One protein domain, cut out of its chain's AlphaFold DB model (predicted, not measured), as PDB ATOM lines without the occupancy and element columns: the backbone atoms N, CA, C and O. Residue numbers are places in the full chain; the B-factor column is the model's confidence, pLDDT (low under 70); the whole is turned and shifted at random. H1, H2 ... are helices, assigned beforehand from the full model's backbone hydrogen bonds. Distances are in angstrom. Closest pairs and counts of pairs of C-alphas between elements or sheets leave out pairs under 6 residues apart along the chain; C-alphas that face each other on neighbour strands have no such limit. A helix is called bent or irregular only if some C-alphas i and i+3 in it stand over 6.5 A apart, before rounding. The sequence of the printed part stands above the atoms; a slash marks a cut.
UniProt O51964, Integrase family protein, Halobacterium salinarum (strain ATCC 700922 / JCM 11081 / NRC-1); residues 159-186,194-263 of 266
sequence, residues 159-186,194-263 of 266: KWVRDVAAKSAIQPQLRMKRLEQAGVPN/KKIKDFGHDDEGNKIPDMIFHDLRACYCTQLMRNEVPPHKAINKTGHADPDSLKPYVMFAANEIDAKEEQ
ATOM      1  N   LYS A 159     152.343 149.564 134.572       92.19
ATOM      2  CA  LYS A 159     152.860 149.746 135.934       92.19
ATOM      3  C   LYS A 159     152.455 148.564 136.813       92.19
ATOM      4  O   LYS A 159     153.300 148.026 137.508       92.19
ATOM      5  N   TRP A 160     151.209 148.110 136.708       95.00
ATOM      6  CA  TRP A 160     150.684 147.000 137.508       95.00
ATOM      7  C   TRP A 160     151.376 145.675 137.229       95.00
ATOM      8  O   TRP A 160     151.676 144.943 138.157       95.00
ATOM      9  N   VAL A 161     151.714 145.392 135.969       93.69
ATOM     10  CA  VAL A 161     152.501 144.192 135.646       93.69
ATOM     11  C   VAL A 161     153.865 144.213 136.319       93.69
ATOM     12  O   VAL A 161     154.336 143.172 136.749       93.69
ATOM     13  N   ARG A 162     154.503 145.382 136.416       91.69
ATOM     14  CA  ARG A 162     155.797 145.511 137.092       91.69
ATOM     15  C   ARG A 162     155.674 145.401 138.598       91.69
ATOM     16  O   ARG A 162     156.545 144.807 139.202       91.69
ATOM     17  N   ASP A 163     154.610 145.959 139.156       93.00
ATOM     18  CA  ASP A 163     154.288 145.893 140.580       93.00
ATOM     19  C   ASP A 163     154.068 144.441 141.027       93.00
ATOM     20  O   ASP A 163     154.787 143.939 141.881       93.00
ATOM     21  N   VAL A 164     153.190 143.714 140.329       93.56
ATOM     22  CA  VAL A 164     152.975 142.280 140.572       93.56
ATOM     23  C   VAL A 164     154.265 141.490 140.340       93.56
ATOM     24  O   VAL A 164     154.632 140.639 141.140       93.56
ATOM     25  N   ALA A 165     155.003 141.788 139.270       90.19
ATOM     26  CA  ALA A 165     156.246 141.084 138.985       90.19
ATOM     27  C   ALA A 165     157.403 141.449 139.933       90.19
ATOM     28  O   ALA A 165     158.343 140.666 140.015       90.19
ATOM     29  N   ALA A 166     157.368 142.575 140.650       87.75
ATOM     30  CA  ALA A 166     158.378 142.918 141.655       87.75
ATOM     31  C   ALA A 166     158.310 141.964 142.853       87.75
ATOM     32  O   ALA A 166     159.348 141.546 143.355       87.75
ATOM     33  N   LYS A 167     157.098 141.518 143.213       83.88
ATOM     34  CA  LYS A 167     156.885 140.454 144.206       83.88
ATOM     35  C   LYS A 167     157.293 139.064 143.710       83.88
ATOM     36  O   LYS A 167     157.447 138.138 144.496       83.88
ATOM     37  N   SER A 168     157.489 138.898 142.401       77.12
ATOM     38  CA  SER A 168     158.019 137.656 141.837       77.12
ATOM     39  C   SER A 168     159.551 137.698 141.812       77.12
ATOM     40  O   SER A 168     160.146 138.739 141.548       77.12
ATOM     41  N   ALA A 169     160.224 136.557 141.978       67.56
ATOM     42  CA  ALA A 169     161.692 136.453 141.926       67.56
ATOM     43  C   ALA A 169     162.309 136.692 140.515       67.56
ATOM     44  O   ALA A 169     163.363 136.147 140.167       67.56
ATOM     45  N   ILE A 170     161.656 137.470 139.646       69.81
ATOM     46  CA  ILE A 170     162.094 137.750 138.277       69.81
ATOM     47  C   ILE A 170     163.198 138.816 138.289       69.81
ATOM     48  O   ILE A 170     162.951 140.014 138.378       69.81
ATOM     49  N   GLN A 171     164.444 138.383 138.094       65.12
ATOM     50  CA  GLN A 171     165.577 139.304 138.003       65.12
ATOM     51  C   GLN A 171     165.621 140.079 136.661       65.12
ATOM     52  O   GLN A 171     165.542 139.462 135.589       65.12
ATOM     53  N   PRO A 172     165.858 141.410 136.668       62.00
ATOM     54  CA  PRO A 172     165.860 142.241 135.452       62.00
ATOM     55  C   PRO A 172     166.950 141.896 134.428       62.00
ATOM     56  O   PRO A 172     166.728 142.015 133.222       62.00
ATOM     57  N   GLN A 173     168.118 141.432 134.888       58.44
ATOM     58  CA  GLN A 173     169.272 141.108 134.033       58.44
ATOM     59  C   GLN A 173     168.951 140.019 132.999       58.44
ATOM     60  O   GLN A 173     169.508 139.993 131.905       58.44
ATOM     61  N   LEU A 174     167.992 139.142 133.293       60.00
ATOM     62  CA  LEU A 174     167.635 138.046 132.402       60.00
ATOM     63  C   LEU A 174     166.715 138.474 131.249       60.00
ATOM     64  O   LEU A 174     166.624 137.749 130.258       60.00
ATOM     65  N   ARG A 175     166.035 139.629 131.340       64.56
ATOM     66  CA  ARG A 175     165.346 140.212 130.175       64.56
ATOM     67  C   ARG A 175     166.360 140.713 129.151       64.56
ATOM     68  O   ARG A 175     166.121 140.560 127.960       64.56
ATOM     69  N   MET A 176     167.484 141.262 129.615       62.19
ATOM     70  CA  MET A 176     168.564 141.765 128.763       62.19
ATOM     71  C   MET A 176     169.089 140.694 127.827       62.19
ATOM     72  O   MET A 176     168.930 140.816 126.615       62.19
ATOM     73  N   LYS A 177     169.555 139.586 128.412       62.31
ATOM     74  CA  LYS A 177     170.049 138.425 127.672       62.31
ATOM     75  C   LYS A 177     169.038 137.931 126.634       62.31
ATOM     76  O   LYS A 177     169.411 137.490 125.558       62.31
ATOM     77  N   ARG A 178     167.740 138.029 126.932       65.38
ATOM     78  CA  ARG A 178     166.671 137.591 126.025       65.38
ATOM     79  C   ARG A 178     166.365 138.568 124.903       65.38
ATOM     80  O   ARG A 178     166.079 138.129 123.798       65.38
ATOM     81  N   LEU A 179     166.401 139.870 125.173       65.31
ATOM     82  CA  LEU A 179     166.298 140.882 124.122       65.31
ATOM     83  C   LEU A 179     167.484 140.759 123.156       65.31
ATOM     84  O   LEU A 179     167.278 140.802 121.949       65.31
ATOM     85  N   GLU A 180     168.683 140.504 123.682       64.69
ATOM     86  CA  GLU A 180     169.889 140.226 122.894       64.69
ATOM     87  C   GLU A 180     169.743 138.946 122.055       64.69
ATOM     88  O   GLU A 180     169.923 138.992 120.842       64.69
ATOM     89  N   GLN A 181     169.321 137.828 122.661       62.53
ATOM     90  CA  GLN A 181     169.055 136.565 121.949       62.53
ATOM     91  C   GLN A 181     167.960 136.693 120.880       62.53
ATOM     92  O   GLN A 181     168.023 136.031 119.848       62.53
ATOM     93  N   ALA A 182     166.964 137.551 121.101       59.25
ATOM     94  CA  ALA A 182     165.914 137.844 120.129       59.25
ATOM     95  C   ALA A 182     166.357 138.840 119.037       59.25
ATOM     96  O   ALA A 182     165.514 139.314 118.272       59.25
ATOM     97  N   GLY A 183     167.650 139.186 118.978       56.84
ATOM     98  CA  GLY A 183     168.214 140.088 117.977       56.84
ATOM     99  C   GLY A 183     167.707 141.523 118.097       56.84
ATOM    100  O   GLY A 183     167.716 142.260 117.115       56.84
ATOM    101  N   VAL A 184     167.223 141.934 119.274       57.44
ATOM    102  CA  VAL A 184     166.780 143.310 119.517       57.44
ATOM    103  C   VAL A 184     168.026 144.146 119.802       57.44
ATOM    104  O   VAL A 184     168.591 144.000 120.884       57.44
ATOM    105  N   PRO A 185     168.465 145.036 118.887       53.16
ATOM    106  CA  PRO A 185     169.746 145.724 119.042       53.16
ATOM    107  C   PRO A 185     169.739 146.527 120.337       53.16
ATOM    108  O   PRO A 185     168.857 147.363 120.519       53.16
ATOM    109  N   ASN A 186     170.643 146.252 121.267       49.72
ATOM    110  CA  ASN A 186     170.611 146.842 122.600       49.72
ATOM    111  C   ASN A 186     171.441 148.133 122.629       49.72
ATOM    112  O   ASN A 186     172.410 148.191 123.358       49.72
ATOM    113  N   LYS A 194     169.808 152.851 126.719       53.06
ATOM    114  CA  LYS A 194     169.573 151.443 127.088       53.06
ATOM    115  C   LYS A 194     168.101 151.076 126.842       53.06
ATOM    116  O   LYS A 194     167.192 151.712 127.383       53.06
ATOM    117  N   LYS A 195     167.835 150.025 126.050       60.19
ATOM    118  CA  LYS A 195     166.454 149.556 125.770       60.19
ATOM    119  C   LYS A 195     165.760 148.946 126.992       60.19
ATOM    120  O   LYS A 195     164.545 148.700 126.960       60.19
ATOM    121  N   ILE A 196     166.531 148.726 128.053       65.75
ATOM    122  CA  ILE A 196     166.074 148.267 129.356       65.75
ATOM    123  C   ILE A 196     165.961 149.462 130.275       65.75
ATOM    124  O   ILE A 196     166.920 150.208 130.466       65.75
ATOM    125  N   LYS A 197     164.772 149.623 130.841       74.38
ATOM    126  CA  LYS A 197     164.514 150.678 131.811       74.38
ATOM    127  C   LYS A 197     164.761 150.135 133.208       74.38
ATOM    128  O   LYS A 197     164.199 149.104 133.567       74.38
ATOM    129  N   ASP A 198     165.586 150.842 133.967       81.06
ATOM    130  CA  ASP A 198     165.653 150.648 135.407       81.06
ATOM    131  C   ASP A 198     164.433 151.321 136.043       81.06
ATOM    132  O   ASP A 198     164.132 152.482 135.750       81.06
ATOM    133  N   PHE A 199     163.702 150.564 136.853       83.88
ATOM    134  CA  PHE A 199     162.538 151.049 137.590       83.88
ATOM    135  C   PHE A 199     162.807 151.150 139.093       83.88
ATOM    136  O   PHE A 199     161.904 151.542 139.823       83.88
ATOM    137  N   GLY A 200     164.028 150.848 139.547       87.19
ATOM    138  CA  GLY A 200     164.395 150.875 140.955       87.19
ATOM    139  C   GLY A 200     163.848 149.678 141.730       87.19
ATOM    140  O   GLY A 200     163.839 148.547 141.233       87.19
ATOM    141  N   HIS A 201     163.422 149.946 142.960       90.56
ATOM    142  CA  HIS A 201     162.875 148.961 143.887       90.56
ATOM    143  C   HIS A 201     161.463 149.372 144.313       90.56
ATOM    144  O   HIS A 201     161.115 150.551 144.214       90.56
ATOM    145  N   ASP A 202     160.659 148.401 144.732       86.56
ATOM    146  CA  ASP A 202     159.378 148.661 145.389       86.56
ATOM    147  C   ASP A 202     159.575 149.052 146.868       86.56
ATOM    148  O   ASP A 202     160.703 149.134 147.365       86.56
ATOM    149  N   ASP A 203     158.468 149.300 147.569       86.38
ATOM    150  CA  ASP A 203     158.471 149.708 148.982       86.38
ATOM    151  C   ASP A 203     158.996 148.604 149.927       86.38
ATOM    152  O   ASP A 203     159.375 148.887 151.062       86.38
ATOM    153  N   GLU A 204     159.051 147.353 149.461       85.50
ATOM    154  CA  GLU A 204     159.575 146.185 150.184       85.50
ATOM    155  C   GLU A 204     161.064 145.929 149.862       85.50
ATOM    156  O   GLU A 204     161.685 145.024 150.422       85.50
ATOM    157  N   GLY A 205     161.667 146.739 148.985       85.94
ATOM    158  CA  GLY A 205     163.058 146.611 148.558       85.94
ATOM    159  C   GLY A 205     163.285 145.580 147.448       85.94
ATOM    160  O   GLY A 205     164.437 145.313 147.097       85.94
ATOM    161  N   ASN A 206     162.229 145.018 146.853       84.88
ATOM    162  CA  ASN A 206     162.344 144.106 145.720       84.88
ATOM    163  C   ASN A 206     162.673 144.873 144.442       84.88
ATOM    164  O   ASN A 206     162.157 145.959 144.181       84.88
ATOM    165  N   LYS A 207     163.519 144.295 143.588       85.19
ATOM    166  CA  LYS A 207     163.906 144.942 142.333       85.19
ATOM    167  C   LYS A 207     162.780 144.861 141.305       85.19
ATOM    168  O   LYS A 207     162.370 143.770 140.920       85.19
ATOM    169  N   ILE A 208     162.359 146.007 140.773       86.31
ATOM    170  CA  ILE A 208     161.245 146.067 139.824       86.31
ATOM    171  C   ILE A 208     161.711 145.593 138.434       86.31
ATOM    172  O   ILE A 208     162.590 146.219 137.825       86.31
ATOM    173  N   PRO A 209     161.131 144.512 137.873       84.00
ATOM    174  CA  PRO A 209     161.534 144.017 136.570       84.00
ATOM    175  C   PRO A 209     161.007 144.894 135.443       84.00
ATOM    176  O   PRO A 209     159.913 145.461 135.483       84.00
ATOM    177  N   ASP A 210     161.779 144.950 134.362       83.00
ATOM    178  CA  ASP A 210     161.397 145.669 133.158       83.00
ATOM    179  C   ASP A 210     160.369 144.881 132.333       83.00
ATOM    180  O   ASP A 210     160.652 144.362 131.257       83.00
ATOM    181  N   MET A 211     159.156 144.756 132.853       85.88
ATOM    182  CA  MET A 211     158.061 144.077 132.174       85.88
ATOM    183  C   MET A 211     157.068 145.064 131.563       85.88
ATOM    184  O   MET A 211     156.918 146.219 131.980       85.88
ATOM    185  N   ILE A 212     156.391 144.610 130.516       89.25
ATOM    186  CA  ILE A 212     155.242 145.274 129.915       89.25
ATOM    187  C   ILE A 212     154.102 144.276 129.792       89.25
ATOM    188  O   ILE A 212     154.306 143.075 129.668       89.25
ATOM    189  N   PHE A 213     152.879 144.782 129.724       91.38
ATOM    190  CA  PHE A 213     151.696 143.929 129.655       91.38
ATOM    191  C   PHE A 213     151.691 142.990 128.439       91.38
ATOM    192  O   PHE A 213     151.178 141.880 128.499       91.38
ATOM    193  N   HIS A 214     152.295 143.408 127.323       91.75
ATOM    194  CA  HIS A 214     152.396 142.551 126.139       91.75
ATOM    195  C   HIS A 214     153.293 141.322 126.377       91.75
ATOM    196  O   HIS A 214     153.137 140.329 125.675       91.75
ATOM    197  N   ASP A 215     154.181 141.341 127.374       91.12
ATOM    198  CA  ASP A 215     154.953 140.151 127.742       91.12
ATOM    199  C   ASP A 215     154.037 139.045 128.280       91.12
ATOM    200  O   ASP A 215     154.267 137.884 127.968       91.12
ATOM    201  N   LEU A 216     152.955 139.379 128.998       95.12
ATOM    202  CA  LEU A 216     151.971 138.390 129.465       95.12
ATOM    203  C   LEU A 216     151.267 137.703 128.295       95.12
ATOM    204  O   LEU A 216     151.119 136.487 128.270       95.12
ATOM    205  N   ARG A 217     150.912 138.479 127.266       94.12
ATOM    206  CA  ARG A 217     150.373 137.928 126.020       94.12
ATOM    207  C   ARG A 217     151.374 137.018 125.317       94.12
ATOM    208  O   ARG A 217     150.976 135.974 124.813       94.12
ATOM    209  N   ALA A 218     152.650 137.395 125.290       92.75
ATOM    210  CA  ALA A 218     153.695 136.516 124.783       92.75
ATOM    211  C   ALA A 218     153.789 135.223 125.617       92.75
ATOM    212  O   ALA A 218     153.886 134.152 125.031       92.75
ATOM    213  N   CYS A 219     153.683 135.303 126.951       94.69
ATOM    214  CA  CYS A 219     153.660 134.130 127.833       94.69
ATOM    215  C   CYS A 219     152.501 133.194 127.505       94.69
ATOM    216  O   CYS A 219     152.734 132.001 127.371       94.69
ATOM    217  N   TYR A 220     151.291 133.727 127.318       96.50
ATOM    218  CA  TYR A 220     150.129 132.937 126.913       96.50
ATOM    219  C   TYR A 220     150.358 132.231 125.571       96.50
ATOM    220  O   TYR A 220     150.165 131.024 125.465       96.50
ATOM    221  N   CYS A 221     150.830 132.959 124.549       96.06
ATOM    222  CA  CYS A 221     151.146 132.361 123.250       96.06
ATOM    223  C   CYS A 221     152.188 131.245 123.382       96.06
ATOM    224  O   CYS A 221     151.996 130.167 122.833       96.06
ATOM    225  N   THR A 222     153.271 131.484 124.125       95.00
ATOM    226  CA  THR A 222     154.301 130.477 124.392       95.00
ATOM    227  C   THR A 222     153.746 129.290 125.169       95.00
ATOM    228  O   THR A 222     154.081 128.164 124.837       95.00
ATOM    229  N   GLN A 223     152.874 129.507 126.155       95.31
ATOM    230  CA  GLN A 223     152.249 128.433 126.925       95.31
ATOM    231  C   GLN A 223     151.412 127.512 126.031       95.31
ATOM    232  O   GLN A 223     151.497 126.298 126.168       95.31
ATOM    233  N   LEU A 224     150.673 128.068 125.063       96.00
ATOM    234  CA  LEU A 224     149.984 127.259 124.054       96.00
ATOM    235  C   LEU A 224     150.973 126.392 123.261       96.00
ATOM    236  O   LEU A 224     150.667 125.238 122.987       96.00
ATOM    237  N   MET A 225     152.149 126.922 122.912       95.75
ATOM    238  CA  MET A 225     153.163 126.158 122.171       95.75
ATOM    239  C   MET A 225     153.838 125.090 123.040       95.75
ATOM    240  O   MET A 225     154.132 124.017 122.532       95.75
ATOM    241  N   ARG A 226     154.042 125.351 124.339       92.12
ATOM    242  CA  ARG A 226     154.518 124.337 125.296       92.12
ATOM    243  C   ARG A 226     153.524 123.182 125.435       92.12
ATOM    244  O   ARG A 226     153.931 122.043 125.569       92.12
ATOM    245  N   ASN A 227     152.229 123.481 125.345       93.38
ATOM    246  CA  ASN A 227     151.154 122.484 125.316       93.38
ATOM    247  C   ASN A 227     150.930 121.886 123.913       93.38
ATOM    248  O   ASN A 227     149.854 121.355 123.644       93.38
ATOM    249  N   GLU A 228     151.888 122.052 122.994       93.38
ATOM    250  CA  GLU A 228     151.857 121.510 121.631       93.38
ATOM    251  C   GLU A 228     150.613 121.907 120.813       93.38
ATOM    252  O   GLU A 228     150.228 121.241 119.849       93.38
ATOM    253  N   VAL A 229     149.965 123.027 121.157       95.31
ATOM    254  CA  VAL A 229     148.791 123.507 120.421       95.31
ATOM    255  C   VAL A 229     149.230 123.937 119.019       95.31
ATOM    256  O   VAL A 229     150.048 124.854 118.893       95.31
ATOM    257  N   PRO A 230     148.649 123.373 117.942       95.38
ATOM    258  CA  PRO A 230     149.034 123.742 116.587       95.38
ATOM    259  C   PRO A 230     148.829 125.244 116.322       95.38
ATOM    260  O   PRO A 230     147.748 125.762 116.633       95.38
ATOM    261  N   PRO A 231     149.790 125.954 115.693       95.19
ATOM    262  CA  PRO A 231     149.692 127.396 115.448       95.19
ATOM    263  C   PRO A 231     148.386 127.835 114.769       95.19
ATOM    264  O   PRO A 231     147.761 128.800 115.205       95.19
ATOM    265  N   HIS A 232     147.900 127.074 113.783       94.31
ATOM    266  CA  HIS A 232     146.638 127.350 113.083       94.31
ATOM    267  C   HIS A 232     145.387 127.267 113.978       94.31
ATOM    268  O   HIS A 232     144.363 127.856 113.650       94.31
ATOM    269  N   LYS A 233     145.453 126.573 115.123       94.31
ATOM    270  CA  LYS A 233     144.395 126.587 116.149       94.31
ATOM    271  C   LYS A 233     144.629 127.689 117.179       94.31
ATOM    272  O   LYS A 233     143.680 128.330 117.627       94.31
ATOM    273  N   ALA A 234     145.885 127.933 117.553       94.38
ATOM    274  CA  ALA A 234     146.248 128.949 118.539       94.38
ATOM    275  C   ALA A 234     145.896 130.378 118.087       94.38
ATOM    276  O   ALA A 234     145.565 131.227 118.926       94.38
ATOM    277  N   ILE A 235     145.906 130.664 116.779       93.00
ATOM    278  CA  ILE A 235     145.484 131.975 116.258       93.00
ATOM    279  C   ILE A 235     144.027 132.321 116.606       93.00
ATOM    280  O   ILE A 235     143.766 133.477 116.940       93.00
ATOM    281  N   ASN A 236     143.132 131.329 116.704       90.69
ATOM    282  CA  ASN A 236     141.720 131.527 117.069       90.69
ATOM    283  C   ASN A 236     141.544 132.044 118.506       90.69
ATOM    284  O   ASN A 236     140.562 132.705 118.824       90.69
ATOM    285  N   LYS A 237     142.512 131.772 119.391       91.25
ATOM    286  CA  LYS A 237     142.515 132.261 120.781       91.25
ATOM    287  C   LYS A 237     143.313 133.554 120.929       91.25
ATOM    288  O   LYS A 237     142.964 134.448 121.699       91.25
ATOM    289  N   THR A 238     144.420 133.656 120.204       91.56
ATOM    290  CA  THR A 238     145.384 134.744 120.382       91.56
ATOM    291  C   THR A 238     145.045 135.971 119.537       91.56
ATOM    292  O   THR A 238     145.469 137.073 119.880       91.56
ATOM    293  N   GLY A 239     144.261 135.845 118.471       88.00
ATOM    294  CA  GLY A 239     143.905 136.947 117.582       88.00
ATOM    295  C   GLY A 239     145.073 137.430 116.719       88.00
ATOM    296  O   GLY A 239     145.386 138.628 116.677       88.00
ATOM    297  N   HIS A 240     145.788 136.473 116.132       90.88
ATOM    298  CA  HIS A 240     146.777 136.700 115.082       90.88
ATOM    299  C   HIS A 240     146.147 136.359 113.730       90.88
ATOM    300  O   HIS A 240     145.350 135.434 113.653       90.88
ATOM    301  N   ALA A 241     146.500 137.098 112.677       88.88
ATOM    302  CA  ALA A 241     145.950 136.861 111.340       88.88
ATOM    303  C   ALA A 241     146.600 135.665 110.623       88.88
ATOM    304  O   ALA A 241     145.986 135.065 109.753       88.88
ATOM    305  N   ASP A 242     147.835 135.332 110.997       90.75
ATOM    306  CA  ASP A 242     148.666 134.344 110.315       90.75
ATOM    307  C   ASP A 242     149.344 133.431 111.355       90.75
ATOM    308  O   ASP A 242     149.956 133.958 112.300       90.75
ATOM    309  N   PRO A 243     149.254 132.091 111.222       93.06
ATOM    310  CA  PRO A 243     150.003 131.146 112.050       93.06
ATOM    311  C   PRO A 243     151.510 131.430 112.129       93.06
ATOM    312  O   PRO A 243     152.093 131.246 113.199       93.06
ATOM    313  N   ASP A 244     152.134 131.944 111.066       92.88
ATOM    314  CA  ASP A 244     153.578 132.229 111.037       92.88
ATOM    315  C   ASP A 244     153.984 133.318 112.035       92.88
ATOM    316  O   ASP A 244     155.103 133.327 112.557       92.88
ATOM    317  N   SER A 245     153.048 134.196 112.407       90.31
ATOM    318  CA  SER A 245     153.278 135.185 113.463       90.31
ATOM    319  C   SER A 245     153.490 134.562 114.851       90.31
ATOM    320  O   SER A 245     153.976 135.243 115.759       90.31
ATOM    321  N   LEU A 246     153.166 133.273 115.024       92.50
ATOM    322  CA  LEU A 246     153.436 132.518 116.246       92.50
ATOM    323  C   LEU A 246     154.817 131.845 116.259       92.50
ATOM    324  O   LEU A 246     155.252 131.405 117.326       92.50
ATOM    325  N   LYS A 247     155.541 131.813 115.130       90.75
ATOM    326  CA  LYS A 247     156.876 131.200 115.018       90.75
ATOM    327  C   LYS A 247     157.855 131.645 116.115       90.75
ATOM    328  O   LYS A 247     158.535 130.778 116.660       90.75
ATOM    329  N   PRO A 248     157.920 132.930 116.526       89.06
ATOM    330  CA  PRO A 248     158.786 133.328 117.635       89.06
ATOM    331  C   PRO A 248     158.465 132.612 118.954       89.06
ATOM    332  O   PRO A 248     159.376 132.302 119.714       89.06
ATOM    333  N   TYR A 249     157.189 132.321 119.228       91.69
ATOM    334  CA  TYR A 249     156.770 131.623 120.447       91.69
ATOM    335  C   TYR A 249     157.032 130.118 120.367       91.69
ATOM    336  O   TYR A 249     157.380 129.530 121.387       91.69
ATOM    337  N   VAL A 250     156.911 129.523 119.172       89.88
ATOM    338  CA  VAL A 250     157.291 128.124 118.900       89.88
ATOM    339  C   VAL A 250     158.779 127.934 119.162       89.88
ATOM    340  O   VAL A 250     159.160 127.102 119.977       89.88
ATOM    341  N   MET A 251     159.614 128.765 118.529       87.19
ATOM    342  CA  MET A 251     161.067 128.720 118.707       87.19
ATOM    343  C   MET A 251     161.453 128.935 120.167       87.19
ATOM    344  O   MET A 251     162.351 128.278 120.677       87.19
ATOM    345  N   PHE A 252     160.765 129.851 120.852       86.94
ATOM    346  CA  PHE A 252     161.021 130.079 122.263       86.94
ATOM    347  C   PHE A 252     160.686 128.848 123.108       86.94
ATOM    348  O   PHE A 252     161.530 128.449 123.894       86.94
ATOM    349  N   ALA A 253     159.505 128.243 122.944       88.81
ATOM    350  CA  ALA A 253     159.117 127.049 123.700       88.81
ATOM    351  C   ALA A 253     160.071 125.870 123.438       88.81
ATOM    352  O   ALA A 253     160.510 125.229 124.386       88.81
ATOM    353  N   ALA A 254     160.454 125.643 122.177       85.25
ATOM    354  CA  ALA A 254     161.379 124.575 121.793       85.25
ATOM    355  C   ALA A 254     162.793 124.761 122.374       85.25
ATOM    356  O   ALA A 254     163.454 123.790 122.720       85.25
ATOM    357  N   ASN A 255     163.250 126.009 122.518       81.81
ATOM    358  CA  ASN A 255     164.571 126.323 123.064       81.81
ATOM    359  C   ASN A 255     164.608 126.345 124.609       81.81
ATOM    360  O   ASN A 255     165.654 126.643 125.183       81.81
ATOM    361  N   GLU A 256     163.497 126.068 125.305       79.19
ATOM    362  CA  GLU A 256     163.436 125.948 126.777       79.19
ATOM    363  C   GLU A 256     163.753 124.528 127.278       79.19
ATOM    364  O   GLU A 256     163.130 124.032 128.231       79.19
ATOM    365  N   ILE A 257     164.730 123.897 126.629       59.97
ATOM    366  CA  ILE A 257     165.292 122.598 126.998       59.97
ATOM    367  C   ILE A 257     165.798 122.686 128.446       59.97
ATOM    368  O   ILE A 257     166.371 123.705 128.856       59.97
ATOM    369  N   ASP A 258     165.526 121.665 129.260       60.53
ATOM    370  CA  ASP A 258     166.091 121.612 130.611       60.53
ATOM    371  C   ASP A 258     167.617 121.437 130.527       60.53
ATOM    372  O   ASP A 258     168.109 120.698 129.682       60.53
ATOM    373  N   ALA A 259     168.383 122.064 131.423       56.16
ATOM    374  CA  ALA A 259     169.836 121.876 131.472       56.16
ATOM    375  C   ALA A 259     170.237 120.392 131.635       56.16
ATOM    376  O   ALA A 259     171.297 119.984 131.170       56.16
ATOM    377  N   LYS A 260     169.393 119.573 132.278       55.53
ATOM    378  CA  LYS A 260     169.569 118.116 132.384       55.53
ATOM    379  C   LYS A 260     169.333 117.391 131.061       55.53
ATOM    380  O   LYS A 260     169.972 116.380 130.808       55.53
ATOM    381  N   GLU A 261     168.408 117.879 130.246       53.00
ATOM    382  CA  GLU A 261     168.105 117.323 128.926       53.00
ATOM    383  C   GLU A 261     169.188 117.736 127.914       53.00
ATOM    384  O   GLU A 261     169.661 116.904 127.148       53.00
ATOM    385  N   GLU A 262     169.708 118.964 128.019       51.69
ATOM    386  CA  GLU A 262     170.901 119.423 127.292       51.69
ATOM    387  C   GLU A 262     172.154 118.599 127.657       51.69
ATOM    388  O   GLU A 262     172.952 118.266 126.785       51.69
ATOM    389  N   GLN A 263     172.306 118.192 128.926       49.72
ATOM    390  CA  GLN A 263     173.391 117.301 129.370       49.72
ATOM    391  C   GLN A 263     173.333 115.892 128.770       49.72
ATOM    392  O   GLN A 263     174.365 115.239 128.721       49.72
TER     393      GLN A 263
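Overview. This is residues 159 to 186 and 194 to 263 of the 266 residues of the protein "Integrase family protein" of Halobacterium salinarum (strain ATCC 700922 / JCM 11081 / NRC-1) (UniProt O51964). Three crossed helices, H3, H4 and H5, cluster at one end; H3 reaches from them toward a loose other end, where H1, H2 and the long unnamed stretch 194 to 212 lie. Residues 257 to 263, with the short H6, stick out as a free tail. The printed part has 98 residues with six named helices, H1 to H6 in order, and no named strand: all helix. It is only just loose, close to compact, with a radius of gyration of the C-alphas of 15.4 A and spans of 43 by 36 by 26 A.

Arrangement. Start at H3, residues 213 to 226; its Thr 222 and Tyr 249 of H5, residues 243 to 254, are their closest C-alphas, 4.8 A apart, where the helices touch, about perpendicular at 76 degrees. H3, with residues 221 to 225 alone, touches H4, residues 231 to 238, in a helical hairpin: opposite ways, only just a steep tilt of 35.4 degrees, closest C-alphas Cys 221 and Thr 238, 6.9 A. H5, with residues 243 to 246 alone, touches H4, about perpendicular at 82 degrees; C-alphas 231 and 243 are closest, 5.1 A. H1, residues 159 to 166, is close to H3 but not clearly touching: C-alphas 161 and 213 are closest, 6.1 A. H2, residues 173 to 181, and H6, residues 259 to 263, touch no helix. Every O i to N i+4 pair is within hydrogen-bond range in H1 and H6, against 3 of 5 in H2, 9 of 10 in H3, 2 of 4 in H4 and 5 of 8 in H5.

Along the chain. Find C-alpha 213 at (151.696, 143.929, 129.655); from there H3 runs 20.3 A. H5 runs 16.4 A and is irregular, with C-alphas 245 and 248 7.2 A apart; H2 runs 12.9 A, H1 10.5 A, H4 9.8 A. H6 runs 6.2 A to C-alpha 263 at (173.391, 117.301, 129.370).

Size, cuts and confidence. The C-alphas farthest apart, Asp 203 and His 232, are 43.9 A apart. Residues 187 to 193 are not printed; C-alphas 186 and 194 are 6.5 A apart across the cut. Of the links printed whole, none is long. Confidence is under 70 at residues 169 to 186, 194 to 196 and 257 to 263.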